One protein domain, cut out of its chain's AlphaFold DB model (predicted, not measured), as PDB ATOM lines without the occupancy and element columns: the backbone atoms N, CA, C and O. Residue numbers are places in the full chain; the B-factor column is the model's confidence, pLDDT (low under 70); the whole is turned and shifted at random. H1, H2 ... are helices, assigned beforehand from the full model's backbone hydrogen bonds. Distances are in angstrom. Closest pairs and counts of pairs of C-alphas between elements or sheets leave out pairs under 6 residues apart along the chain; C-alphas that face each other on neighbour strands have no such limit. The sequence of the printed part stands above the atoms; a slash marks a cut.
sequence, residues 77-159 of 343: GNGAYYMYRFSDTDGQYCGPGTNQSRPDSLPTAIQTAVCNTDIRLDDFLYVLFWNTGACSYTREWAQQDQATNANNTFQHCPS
ATOM      1  N   GLY A  77     339.020 347.148 116.755       70.56
ATOM      2  CA  GLY A  77     338.455 347.776 115.558       70.56
ATOM      3  C   GLY A  77     336.917 347.808 115.548       70.56
ATOM      4  O   GLY A  77     336.247 346.969 116.155       70.56
ATOM      5  N   ASN A  78     336.327 348.768 114.826       68.88
ATOM      6  CA  ASN A  78     334.871 348.865 114.675       68.88
ATOM      7  C   ASN A  78     334.298 347.547 114.127       68.88
ATOM      8  O   ASN A  78     334.777 347.040 113.115       68.88
ATOM      9  N   GLY A  79     333.274 346.987 114.775       70.75
ATOM     10  CA  GLY A  79     332.748 345.672 114.400       70.75
ATOM     11  C   GLY A  79     333.259 344.503 115.248       70.75
ATOM     12  O   GLY A  79     332.592 343.473 115.301       70.75
ATOM     13  N   ALA A  80     334.384 344.665 115.953       72.31
ATOM     14  CA  ALA A  80     335.007 343.618 116.765       72.31
ATOM     15  C   ALA A  80     334.027 342.959 117.738       72.31
ATOM     16  O   ALA A  80     333.876 341.740 117.771       72.31
ATOM     17  N   TYR A  81     333.313 343.786 118.498       67.19
ATOM     18  CA  TYR A  81     332.344 343.318 119.476       67.19
ATOM     19  C   TYR A  81     331.188 342.552 118.831       67.19
ATOM     20  O   TYR A  81     330.698 341.586 119.409       67.19
ATOM     21  N   TYR A  82     330.767 342.925 117.615       70.69
ATOM     22  CA  TYR A  82     329.732 342.168 116.913       70.69
ATOM     23  C   TYR A  82     330.175 340.739 116.622       70.69
ATOM     24  O   TYR A  82     329.327 339.857 116.671       70.69
ATOM     25  N   MET A  83     331.466 340.492 116.386       70.50
ATOM     26  CA  MET A  83     331.960 339.137 116.136       70.50
ATOM     27  C   MET A  83     331.907 338.258 117.387       70.50
ATOM     28  O   MET A  83     331.459 337.125 117.290       70.50
ATOM     29  N   TYR A  84     332.186 338.802 118.575       67.12
ATOM     30  CA  TYR A  84     332.025 338.067 119.843       67.12
ATOM     31  C   TYR A  84     330.566 337.762 120.217       67.12
ATOM     32  O   TYR A  84     330.300 336.927 121.079       67.12
ATOM     33  N   ARG A  85     329.594 338.429 119.588       68.62
ATOM     34  CA  ARG A  85     328.163 338.162 119.825       68.62
ATOM     35  C   ARG A  85     327.622 336.987 119.033       68.62
ATOM     36  O   ARG A  85     326.514 336.531 119.322       68.62
ATOM     37  N   PHE A  86     328.370 336.529 118.041       65.69
ATOM     38  CA  PHE A  86     328.108 335.271 117.372       65.69
ATOM     39  C   PHE A  86     328.943 334.208 118.087       65.69
ATOM     40  O   PHE A  86     330.122 334.040 117.813       65.69
ATOM     41  N   SER A  87     328.339 333.533 119.066       58.03
ATOM     42  CA  SER A  87     328.939 332.332 119.647       58.03
ATOM     43  C   SER A  87     328.928 331.223 118.591       58.03
ATOM     44  O   SER A  87     327.853 330.788 118.165       58.03
ATOM     45  N   ASP A  88     330.113 330.777 118.171       55.31
ATOM     46  CA  ASP A  88     330.300 329.743 117.143       55.31
ATOM     47  C   ASP A  88     329.744 328.367 117.546       55.31
ATOM     48  O   ASP A  88     329.503 327.524 116.684       55.31
ATOM     49  N   THR A  89     329.508 328.113 118.838       58.22
ATOM     50  CA  THR A  89     329.133 326.770 119.309       58.22
ATOM     51  C   THR A  89     327.648 326.446 119.171       58.22
ATOM     52  O   THR A  89     327.325 325.277 118.986       58.22
ATOM     53  N   ASP A  90     326.759 327.445 119.171       60.09
ATOM     54  CA  ASP A  90     325.307 327.241 118.998       60.09
ATOM     55  C   ASP A  90     324.652 328.242 118.027       60.09
ATOM     56  O   ASP A  90     323.438 328.207 117.811       60.09
ATOM     57  N   GLY A  91     325.423 329.174 117.448       56.03
ATOM     58  CA  GLY A  91     324.910 330.186 116.518       56.03
ATOM     59  C   GLY A  91     323.844 331.104 117.125       56.03
ATOM     60  O   GLY A  91     323.146 331.817 116.397       56.03
ATOM     61  N   GLN A  92     323.681 331.087 118.452       56.44
ATOM     62  CA  GLN A  92     322.668 331.881 119.124       56.44
ATOM     63  C   GLN A  92     323.152 333.325 119.176       56.44
ATOM     64  O   GLN A  92     323.868 333.753 120.077       56.44
ATOM     65  N   TYR A  93     322.768 334.073 118.148       65.06
ATOM     66  CA  TYR A  93     322.944 335.509 118.079       65.06
ATOM     67  C   TYR A  93     322.380 336.146 119.349       65.06
ATOM     68  O   TYR A  93     321.171 336.084 119.586       65.06
ATOM     69  N   CYS A  94     323.235 336.798 120.140       57.84
ATOM     70  CA  CYS A  94     322.849 337.522 121.359       57.84
ATOM     71  C   CYS A  94     322.037 338.808 121.066       57.84
ATOM     72  O   CYS A  94     322.166 339.822 121.756       57.84
ATOM     73  N   GLY A  95     321.206 338.787 120.020       61.78
ATOM     74  CA  GLY A  95     320.425 339.892 119.485       61.78
ATOM     75  C   GLY A  95     321.271 340.923 118.730       61.78
ATOM     76  O   GLY A  95     322.494 340.926 118.820       61.78
ATOM     77  N   PRO A  96     320.633 341.859 118.011       57.09
ATOM     78  CA  PRO A  96     321.320 342.976 117.368       57.09
ATOM     79  C   PRO A  96     321.927 343.957 118.349       57.09
ATOM     80  O   PRO A  96     322.753 344.770 117.950       57.09
ATOM     81  N   GLY A  97     321.602 343.848 119.646       56.69
ATOM     82  CA  GLY A  97     322.003 344.842 120.647       56.69
ATOM     83  C   GLY A  97     321.592 346.161 120.073       56.69
ATOM     84  O   GLY A  97     322.420 346.982 119.705       56.69
ATOM     85  N   THR A  98     320.293 346.247 119.810       47.84
ATOM     86  CA  THR A  98     319.661 347.481 119.416       47.84
ATOM     87  C   THR A  98     319.914 348.428 120.551       47.84
ATOM     88  O   THR A  98     319.235 348.428 121.574       47.84
ATOM     89  N   ASN A  99     320.961 349.189 120.334       46.06
ATOM     90  CA  ASN A  99     321.202 350.449 120.941       46.06
ATOM     91  C   ASN A  99     319.911 351.233 120.926       46.06
ATOM     92  O   ASN A  99     319.412 351.665 119.881       46.06
ATOM     93  N   GLN A 100     319.359 351.333 122.129       49.81
ATOM     94  CA  GLN A 100     318.464 352.397 122.509       49.81
ATOM     95  C   GLN A 100     319.232 353.678 122.219       49.81
ATOM     96  O   GLN A 100     320.111 354.119 122.946       49.81
ATOM     97  N   SER A 101     318.965 354.213 121.044       44.59
ATOM     98  CA  SER A 101     319.498 355.462 120.551       44.59
ATOM     99  C   SER A 101     318.731 356.583 121.255       44.59
ATOM    100  O   SER A 101     317.944 357.252 120.595       44.59
ATOM    101  N   ARG A 102     318.863 356.700 122.594       49.81
ATOM    102  CA  ARG A 102     318.375 357.788 123.485       49.81
ATOM    103  C   ARG A 102     318.256 357.354 124.962       49.81
ATOM    104  O   ARG A 102     318.078 356.173 125.228       49.81
ATOM    105  N   PRO A 103     318.075 358.331 125.870       51.72
ATOM    106  CA  PRO A 103     319.100 359.022 126.651       51.72
ATOM    107  C   PRO A 103     319.620 358.231 127.874       51.72
ATOM    108  O   PRO A 103     320.388 358.786 128.649       51.72
ATOM    109  N   ASP A 104     319.238 356.963 128.045       55.09
ATOM    110  CA  ASP A 104     319.415 356.253 129.315       55.09
ATOM    111  C   ASP A 104     320.245 354.988 129.077       55.09
ATOM    112  O   ASP A 104     319.712 353.883 128.952       55.09
ATOM    113  N   SER A 105     321.564 355.136 128.958       67.31
ATOM    114  CA  SER A 105     322.494 354.035 128.687       67.31
ATOM    115  C   SER A 105     322.723 353.167 129.929       67.31
ATOM    116  O   SER A 105     323.832 352.949 130.375       67.31
ATOM    117  N   LEU A 106     321.652 352.652 130.510       79.94
ATOM    118  CA  LEU A 106     321.584 351.500 131.402       79.94
ATOM    119  C   LEU A 106     320.079 351.273 131.595       79.94
ATOM    120  O   LEU A 106     319.378 352.250 131.872       79.94
ATOM    121  N   PRO A 107     319.526 350.053 131.478       85.31
ATOM    122  CA  PRO A 107     318.100 349.844 131.715       85.31
ATOM    123  C   PRO A 107     317.667 350.451 133.058       85.31
ATOM    124  O   PRO A 107     318.323 350.215 134.072       85.31
ATOM    125  N   THR A 108     316.551 351.186 133.094       87.12
ATOM    126  CA  THR A 108     316.062 351.880 134.307       87.12
ATOM    127  C   THR A 108     315.954 350.950 135.517       87.12
ATOM    128  O   THR A 108     316.192 351.367 136.647       87.12
ATOM    129  N   ALA A 109     315.646 349.668 135.288       88.00
ATOM    130  CA  ALA A 109     315.622 348.644 136.329       88.00
ATOM    131  C   ALA A 109     316.999 348.434 136.988       88.00
ATOM    132  O   ALA A 109     317.070 348.288 138.204       88.00
ATOM    133  N   ILE A 110     318.083 348.460 136.204       88.56
ATOM    134  CA  ILE A 110     319.456 348.347 136.711       88.56
ATOM    135  C   ILE A 110     319.855 349.640 137.418       88.56
ATOM    136  O   ILE A 110     320.358 349.561 138.530       88.56
ATOM    137  N   GLN A 111     319.562 350.813 136.843       90.94
ATOM    138  CA  GLN A 111     319.845 352.095 137.508       90.94
ATOM    139  C   GLN A 111     319.165 352.170 138.879       90.94
ATOM    140  O   GLN A 111     319.795 352.473 139.886       90.94
ATOM    141  N   THR A 112     317.884 351.798 138.933       90.81
ATOM    142  CA  THR A 112     317.105 351.768 140.176       90.81
ATOM    143  C   THR A 112     317.674 350.756 141.167       90.81
ATOM    144  O   THR A 112     317.757 351.052 142.354       90.81
ATOM    145  N   ALA A 113     318.077 349.567 140.706       92.25
ATOM    146  CA  ALA A 113     318.695 348.564 141.567       92.25
ATOM    147  C   ALA A 113     320.015 349.074 142.161       92.25
ATOM    148  O   ALA A 113     320.164 349.039 143.376       92.25
ATOM    149  N   VAL A 114     320.906 349.615 141.324       92.69
ATOM    150  CA  VAL A 114     322.196 350.202 141.715       92.69
ATOM    151  C   VAL A 114     321.989 351.288 142.773       92.69
ATOM    152  O   VAL A 114     322.538 351.166 143.870       92.69
ATOM    153  N   CYS A 115     321.098 352.253 142.510       92.00
ATOM    154  CA  CYS A 115     320.785 353.322 143.459       92.00
ATOM    155  C   CYS A 115     320.146 352.813 144.763       92.00
ATOM    156  O   CYS A 115     320.455 353.330 145.832       92.00
ATOM    157  N   ASN A 116     319.285 351.789 144.716       93.19
ATOM    158  CA  ASN A 116     318.660 351.221 145.918       93.19
ATOM    159  C   ASN A 116     319.631 350.394 146.772       93.19
ATOM    160  O   ASN A 116     319.401 350.231 147.969       93.19
ATOM    161  N   THR A 117     320.680 349.839 146.165       93.06
ATOM    162  CA  THR A 117     321.703 349.034 146.854       93.06
ATOM    163  C   THR A 117     322.906 349.841 147.329       93.06
ATOM    164  O   THR A 117     323.859 349.245 147.820       93.06
ATOM    165  N   ASP A 118     322.877 351.168 147.171       88.50
ATOM    166  CA  ASP A 118     324.009 352.060 147.460       88.50
ATOM    167  C   ASP A 118     325.291 351.676 146.689       88.50
ATOM    168  O   ASP A 118     326.418 351.918 147.117       88.50
ATOM    169  N   ILE A 119     325.122 351.058 145.513       90.38
ATOM    170  CA  ILE A 119     326.228 350.801 144.594       90.38
ATOM    171  C   ILE A 119     326.429 352.079 143.788       90.38
ATOM    172  O   ILE A 119     325.492 352.623 143.209       90.38
ATOM    173  N   ARG A 120     327.665 352.567 143.744       87.88
ATOM    174  CA  ARG A 120     328.026 353.773 143.001       87.88
ATOM    175  C   ARG A 120     328.725 353.350 141.715       87.88
ATOM    176  O   ARG A 120     329.785 352.737 141.761       87.88
ATOM    177  N   LEU A 121     328.095 353.640 140.583       92.00
ATOM    178  CA  LEU A 121     328.697 353.523 139.255       92.00
ATOM    179  C   LEU A 121     329.069 354.924 138.777       92.00
ATOM    180  O   LEU A 121     328.324 355.863 139.062       92.00
ATOM    181  N   ASP A 122     330.185 355.055 138.066       91.69
ATOM    182  CA  ASP A 122     330.575 356.324 137.459       91.69
ATOM    183  C   ASP A 122     329.553 356.797 136.409       91.69
ATOM    184  O   ASP A 122     329.012 356.000 135.639       91.69
ATOM    185  N   ASP A 123     329.323 358.106 136.348       90.19
ATOM    186  CA  ASP A 123     328.307 358.772 135.534       90.19
ATOM    187  C   ASP A 123     328.514 358.476 134.041       90.19
ATOM    188  O   ASP A 123     327.548 358.227 133.315       90.19
ATOM    189  N   PHE A 124     329.772 358.389 133.584       89.00
ATOM    190  CA  PHE A 124     330.076 358.031 132.198       89.00
ATOM    191  C   PHE A 124     329.528 356.648 131.806       89.00
ATOM    192  O   PHE A 124     329.121 356.473 130.657       89.00
ATOM    193  N   LEU A 125     329.442 355.683 132.735       88.62
ATOM    194  CA  LEU A 125     328.927 354.334 132.457       88.62
ATOM    195  C   LEU A 125     327.440 354.349 132.097       88.62
ATOM    196  O   LEU A 125     327.003 353.508 131.317       88.62
ATOM    197  N   TYR A 126     326.683 355.325 132.599       85.25
ATOM    198  CA  TYR A 126     325.274 355.510 132.247       85.25
ATOM    199  C   TYR A 126     325.076 356.119 130.862       85.25
ATOM    200  O   TYR A 126     323.939 356.217 130.408       85.25
ATOM    201  N   VAL A 127     326.158 356.527 130.186       81.31
ATOM    202  CA  VAL A 127     326.127 357.104 128.836       81.31
ATOM    203  C   VAL A 127     326.837 356.200 127.810       81.31
ATOM    204  O   VAL A 127     326.500 356.236 126.628       81.31
ATOM    205  N   LEU A 128     327.733 355.315 128.257       77.12
ATOM    206  CA  LEU A 128     328.754 354.614 127.463       77.12
ATOM    207  C   LEU A 128     328.282 353.498 126.506       77.12
ATOM    208  O   LEU A 128     329.105 352.837 125.877       77.12
ATOM    209  N   PHE A 129     326.989 353.207 126.373       68.00
ATOM    210  CA  PHE A 129     326.590 352.036 125.581       68.00
ATOM    211  C   PHE A 129     326.725 352.300 124.075       68.00
ATOM    212  O   PHE A 129     326.021 353.118 123.480       68.00
ATOM    213  N   TRP A 130     327.681 351.592 123.472       65.88
ATOM    214  CA  TRP A 130     328.140 351.781 122.102       65.88
ATOM    215  C   TRP A 130     327.095 351.366 121.077       65.88
ATOM    216  O   TRP A 130     326.741 350.184 120.978       65.88
ATOM    217  N   ASN A 131     326.721 352.298 120.196       60.38
ATOM    218  CA  ASN A 131     325.782 351.994 119.123       60.38
ATOM    219  C   ASN A 131     326.260 350.934 118.117       60.38
ATOM    220  O   ASN A 131     325.452 350.242 117.491       60.38
ATOM    221  N   THR A 132     327.576 350.798 118.020       59.84
ATOM    222  CA  THR A 132     328.284 349.972 117.046       59.84
ATOM    223  C   THR A 132     329.212 348.944 117.693       59.84
ATOM    224  O   THR A 132     330.006 348.314 116.999       59.84
ATOM    225  N   GLY A 133     329.173 348.783 119.022       57.91
ATOM    226  CA  GLY A 133     330.106 347.893 119.721       57.91
ATOM    227  C   GLY A 133     331.587 348.261 119.535       57.91
ATOM    228  O   GLY A 133     332.455 347.415 119.724       57.91
ATOM    229  N   ALA A 134     331.900 349.486 119.110       59.59
ATOM    230  CA  ALA A 134     333.273 349.963 119.096       59.59
ATOM    231  C   ALA A 134     333.666 350.303 120.536       59.59
ATOM    232  O   ALA A 134     333.091 351.225 121.090       59.59
ATOM    233  N   CYS A 135     334.628 349.596 121.132       59.44
ATOM    234  CA  CYS A 135     335.177 349.922 122.457       59.44
ATOM    235  C   CYS A 135     336.179 351.090 122.393       59.44
ATOM    236  O   CYS A 135     337.201 351.066 123.070       59.44
ATOM    237  N   SER A 136     335.943 352.074 121.529       60.16
ATOM    238  CA  SER A 136     336.873 353.185 121.338       60.16
ATOM    239  C   SER A 136     336.513 354.309 122.298       60.16
ATOM    240  O   SER A 136     335.381 354.779 122.278       60.16
ATOM    241  N   TYR A 137     337.490 354.789 123.069       64.38
ATOM    242  CA  TYR A 137     337.414 355.989 123.919       64.38
ATOM    243  C   TYR A 137     336.821 355.839 125.326       64.38
ATOM    244  O   TYR A 137     336.525 356.843 125.970       64.38
ATOM    245  N   THR A 138     336.682 354.622 125.855       73.62
ATOM    246  CA  THR A 138     336.167 354.402 127.221       73.62
ATOM    247  C   THR A 138     337.019 355.095 128.273       73.62
ATOM    248  O   THR A 138     336.505 355.728 129.193       73.62
ATOM    249  N   ARG A 139     338.340 354.970 128.122       81.69
ATOM    250  CA  ARG A 139     339.322 355.494 129.066       81.69
ATOM    251  C   ARG A 139     339.374 357.014 129.008       81.69
ATOM    252  O   ARG A 139     339.324 357.664 130.045       81.69
ATOM    253  N   GLU A 140     339.450 357.581 127.810       83.19
ATOM    254  CA  GLU A 140     339.546 359.024 127.598       83.19
ATOM    255  C   GLU A 140     338.259 359.725 128.049       83.19
ATOM    256  O   GLU A 140     338.326 360.793 128.652       83.19
ATOM    257  N   TRP A 141     337.092 359.105 127.839       83.12
ATOM    258  CA  TRP A 141     335.824 359.610 128.371       83.12
ATOM    259  C   TRP A 141     335.752 359.518 129.888       83.12
ATOM    260  O   TRP A 141     335.359 360.497 130.512       83.12
ATOM    261  N   ALA A 142     336.168 358.398 130.485       85.56
ATOM    262  CA  ALA A 142     336.224 358.267 131.939       85.56
ATOM    263  C   ALA A 142     337.131 359.343 132.559       85.56
ATOM    264  O   ALA A 142     336.743 360.022 133.505       85.56
ATOM    265  N   GLN A 143     338.308 359.568 131.969       88.69
ATOM    266  CA  GLN A 143     339.238 360.614 132.397       88.69
ATOM    267  C   GLN A 143     338.648 362.017 132.229       88.69
ATOM    268  O   GLN A 143     338.765 362.848 133.129       88.69
ATOM    269  N   GLN A 144     338.005 362.294 131.091       89.12
ATOM    270  CA  GLN A 144     337.386 363.588 130.828       89.12
ATOM    271  C   GLN A 144     336.207 363.853 131.772       89.12
ATOM    272  O   GLN A 144     336.079 364.970 132.270       89.12
ATOM    273  N   ASP A 145     335.367 362.854 132.038       88.38
ATOM    274  CA  ASP A 145     334.233 362.949 132.960       88.38
ATOM    275  C   ASP A 145     334.717 363.174 134.398       88.38
ATOM    276  O   ASP A 145     334.266 364.099 135.078       88.38
ATOM    277  N   GLN A 146     335.741 362.429 134.817       91.19
ATOM    278  CA  GLN A 146     336.383 362.599 136.115       91.19
ATOM    279  C   GLN A 146     337.002 363.992 136.287       91.19
ATOM    280  O   GLN A 146     336.816 364.630 137.329       91.19
ATOM    281  N   ALA A 147     337.683 364.500 135.257       90.69
ATOM    282  CA  ALA A 147     338.255 365.844 135.260       90.69
ATOM    283  C   ALA A 147     337.175 366.940 135.256       90.69
ATOM    284  O   ALA A 147     337.306 367.938 135.963       90.69
ATOM    285  N   THR A 148     336.097 366.754 134.490       92.44
ATOM    286  CA  THR A 148     335.010 367.740 134.349       92.44
ATOM    287  C   THR A 148     334.182 367.847 135.627       92.44
ATOM    288  O   THR A 148     333.808 368.948 136.026       92.44
ATOM    289  N   ASN A 149     333.946 366.722 136.304       88.88
ATOM    290  CA  ASN A 149     333.147 366.663 137.526       88.88
ATOM    291  C   ASN A 149     333.985 366.754 138.810       88.88
ATOM    292  O   ASN A 149     333.456 366.520 139.894       88.88
ATOM    293  N   ALA A 150     335.278 367.090 138.720       88.38
ATOM    294  CA  ALA A 150     336.182 367.214 139.868       88.38
ATOM    295  C   ALA A 150     336.153 365.985 140.807       88.38
ATOM    296  O   ALA A 150     336.036 366.127 142.023       88.38
ATOM    297  N   ASN A 151     336.241 364.775 140.238       84.12
ATOM    298  CA  ASN A 151     336.086 363.483 140.932       84.12
ATOM    299  C   ASN A 151     334.696 363.212 141.544       84.12
ATOM    300  O   ASN A 151     334.535 362.242 142.283       84.12
ATOM    301  N   ASN A 152     333.680 364.026 141.248       87.81
ATOM    302  CA  ASN A 152     332.298 363.765 141.642       87.81
ATOM    303  C   ASN A 152     331.526 363.063 140.514       87.81
ATOM    304  O   ASN A 152     330.503 363.559 140.052       87.81
ATOM    305  N   THR A 153     332.035 361.922 140.055       89.62
ATOM    306  CA  THR A 153     331.471 361.117 138.955       89.62
ATOM    307  C   THR A 153     330.327 360.208 139.398       89.62
ATOM    308  O   THR A 153     329.943 359.318 138.666       89.62
ATOM    309  N   PHE A 154     329.780 360.369 140.601       89.81
ATOM    310  CA  PHE A 154     328.775 359.452 141.157       89.81
ATOM    311  C   PHE A 154     327.455 360.170 141.455       89.81
ATOM    312  O   PHE A 154     326.833 359.917 142.492       89.81
ATOM    313  N   GLN A 155     327.069 361.129 140.612       88.94
ATOM    314  CA  GLN A 155     325.909 361.986 140.857       88.94
ATOM    315  C   GLN A 155     324.607 361.415 140.283       88.94
ATOM    316  O   GLN A 155     323.540 361.959 140.568       88.94
ATOM    317  N   HIS A 156     324.660 360.322 139.516       88.69
ATOM    318  CA  HIS A 156     323.472 359.760 138.872       88.69
ATOM    319  C   HIS A 156     322.382 359.313 139.846       88.69
ATOM    320  O   HIS A 156     321.191 359.514 139.598       88.69
ATOM    321  N   CYS A 157     322.778 358.724 140.972       89.94
ATOM    322  CA  CYS A 157     321.842 358.398 142.030       89.94
ATOM    323  C   CYS A 157     321.660 359.646 142.903       89.94
ATOM    324  O   CYS A 157     322.641 360.075 143.520       89.94
ATOM    325  N   PRO A 158     320.447 360.235 142.992       84.56
ATOM    326  CA  PRO A 158     320.195 361.329 143.914       84.56
ATOM    327  C   PRO A 158     320.529 360.814 145.302       84.56
ATOM    328  O   PRO A 158     319.847 359.936 145.830       84.56
ATOM    329  N   SER A 159     321.639 361.306 145.845       64.50
ATOM    330  CA  SER A 159     322.159 360.805 147.098       64.50
ATOM    331  C   SER A 159     321.056 360.968 148.126       64.50
ATOM    332  O   SER A 159     320.619 362.083 148.420       64.50
TER     333      SER A 159
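AT A GLANCE: This is residues 77 to 159 of the 343 residues of the protein "Predicted protein" of Postia placenta (strain ATCC 44394 / Madison 698-R) (UniProt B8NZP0). Little regular structure: a loose, elongated body, mostly loops, in which short H3 sits between the longest helix, H4, on one side and H2 on the other. H1 is toward the far end, where residues 87 to 92 stick out. The printed part has 83 residues with four named helices, H1 to H4, and no named strand; the class is all helix, with 29 residues in helices. The radius of gyration of the C-alphas is 15.2 A; the spans are 44 by 28 by 22 A.

IN THESE COORDINATES: Find C-alpha 138 at (336.167, 354.402, 127.221); from there H4 runs 15.2 A to C-alpha 148 at (335.010, 367.740, 134.349). H3 is residues 123 to 126, 5.5 A; H2, residues 108 to 116, 11.9 A; H1, residues 80 to 84, 7.0 A.

HOW THE PARTS SIT: H4 touches H3, closest at C-alphas 124 and 142, 6.2 A apart. H2 and H3 are only just apart, closest 8.3 A. H1 touches no helix. Every O i to N i+4 pair is within hydrogen-bond range in H1, H2 and H4; H3 is too short for one.

THE WHOLE: The C-alphas of Asp 90 and Ala 150 are farthest apart, 46.4 A. The printed part has no cut. Links H1 to H2 and H3 to H4 are long. Confidence is under 70 at 34 residues, among them 84 to 105.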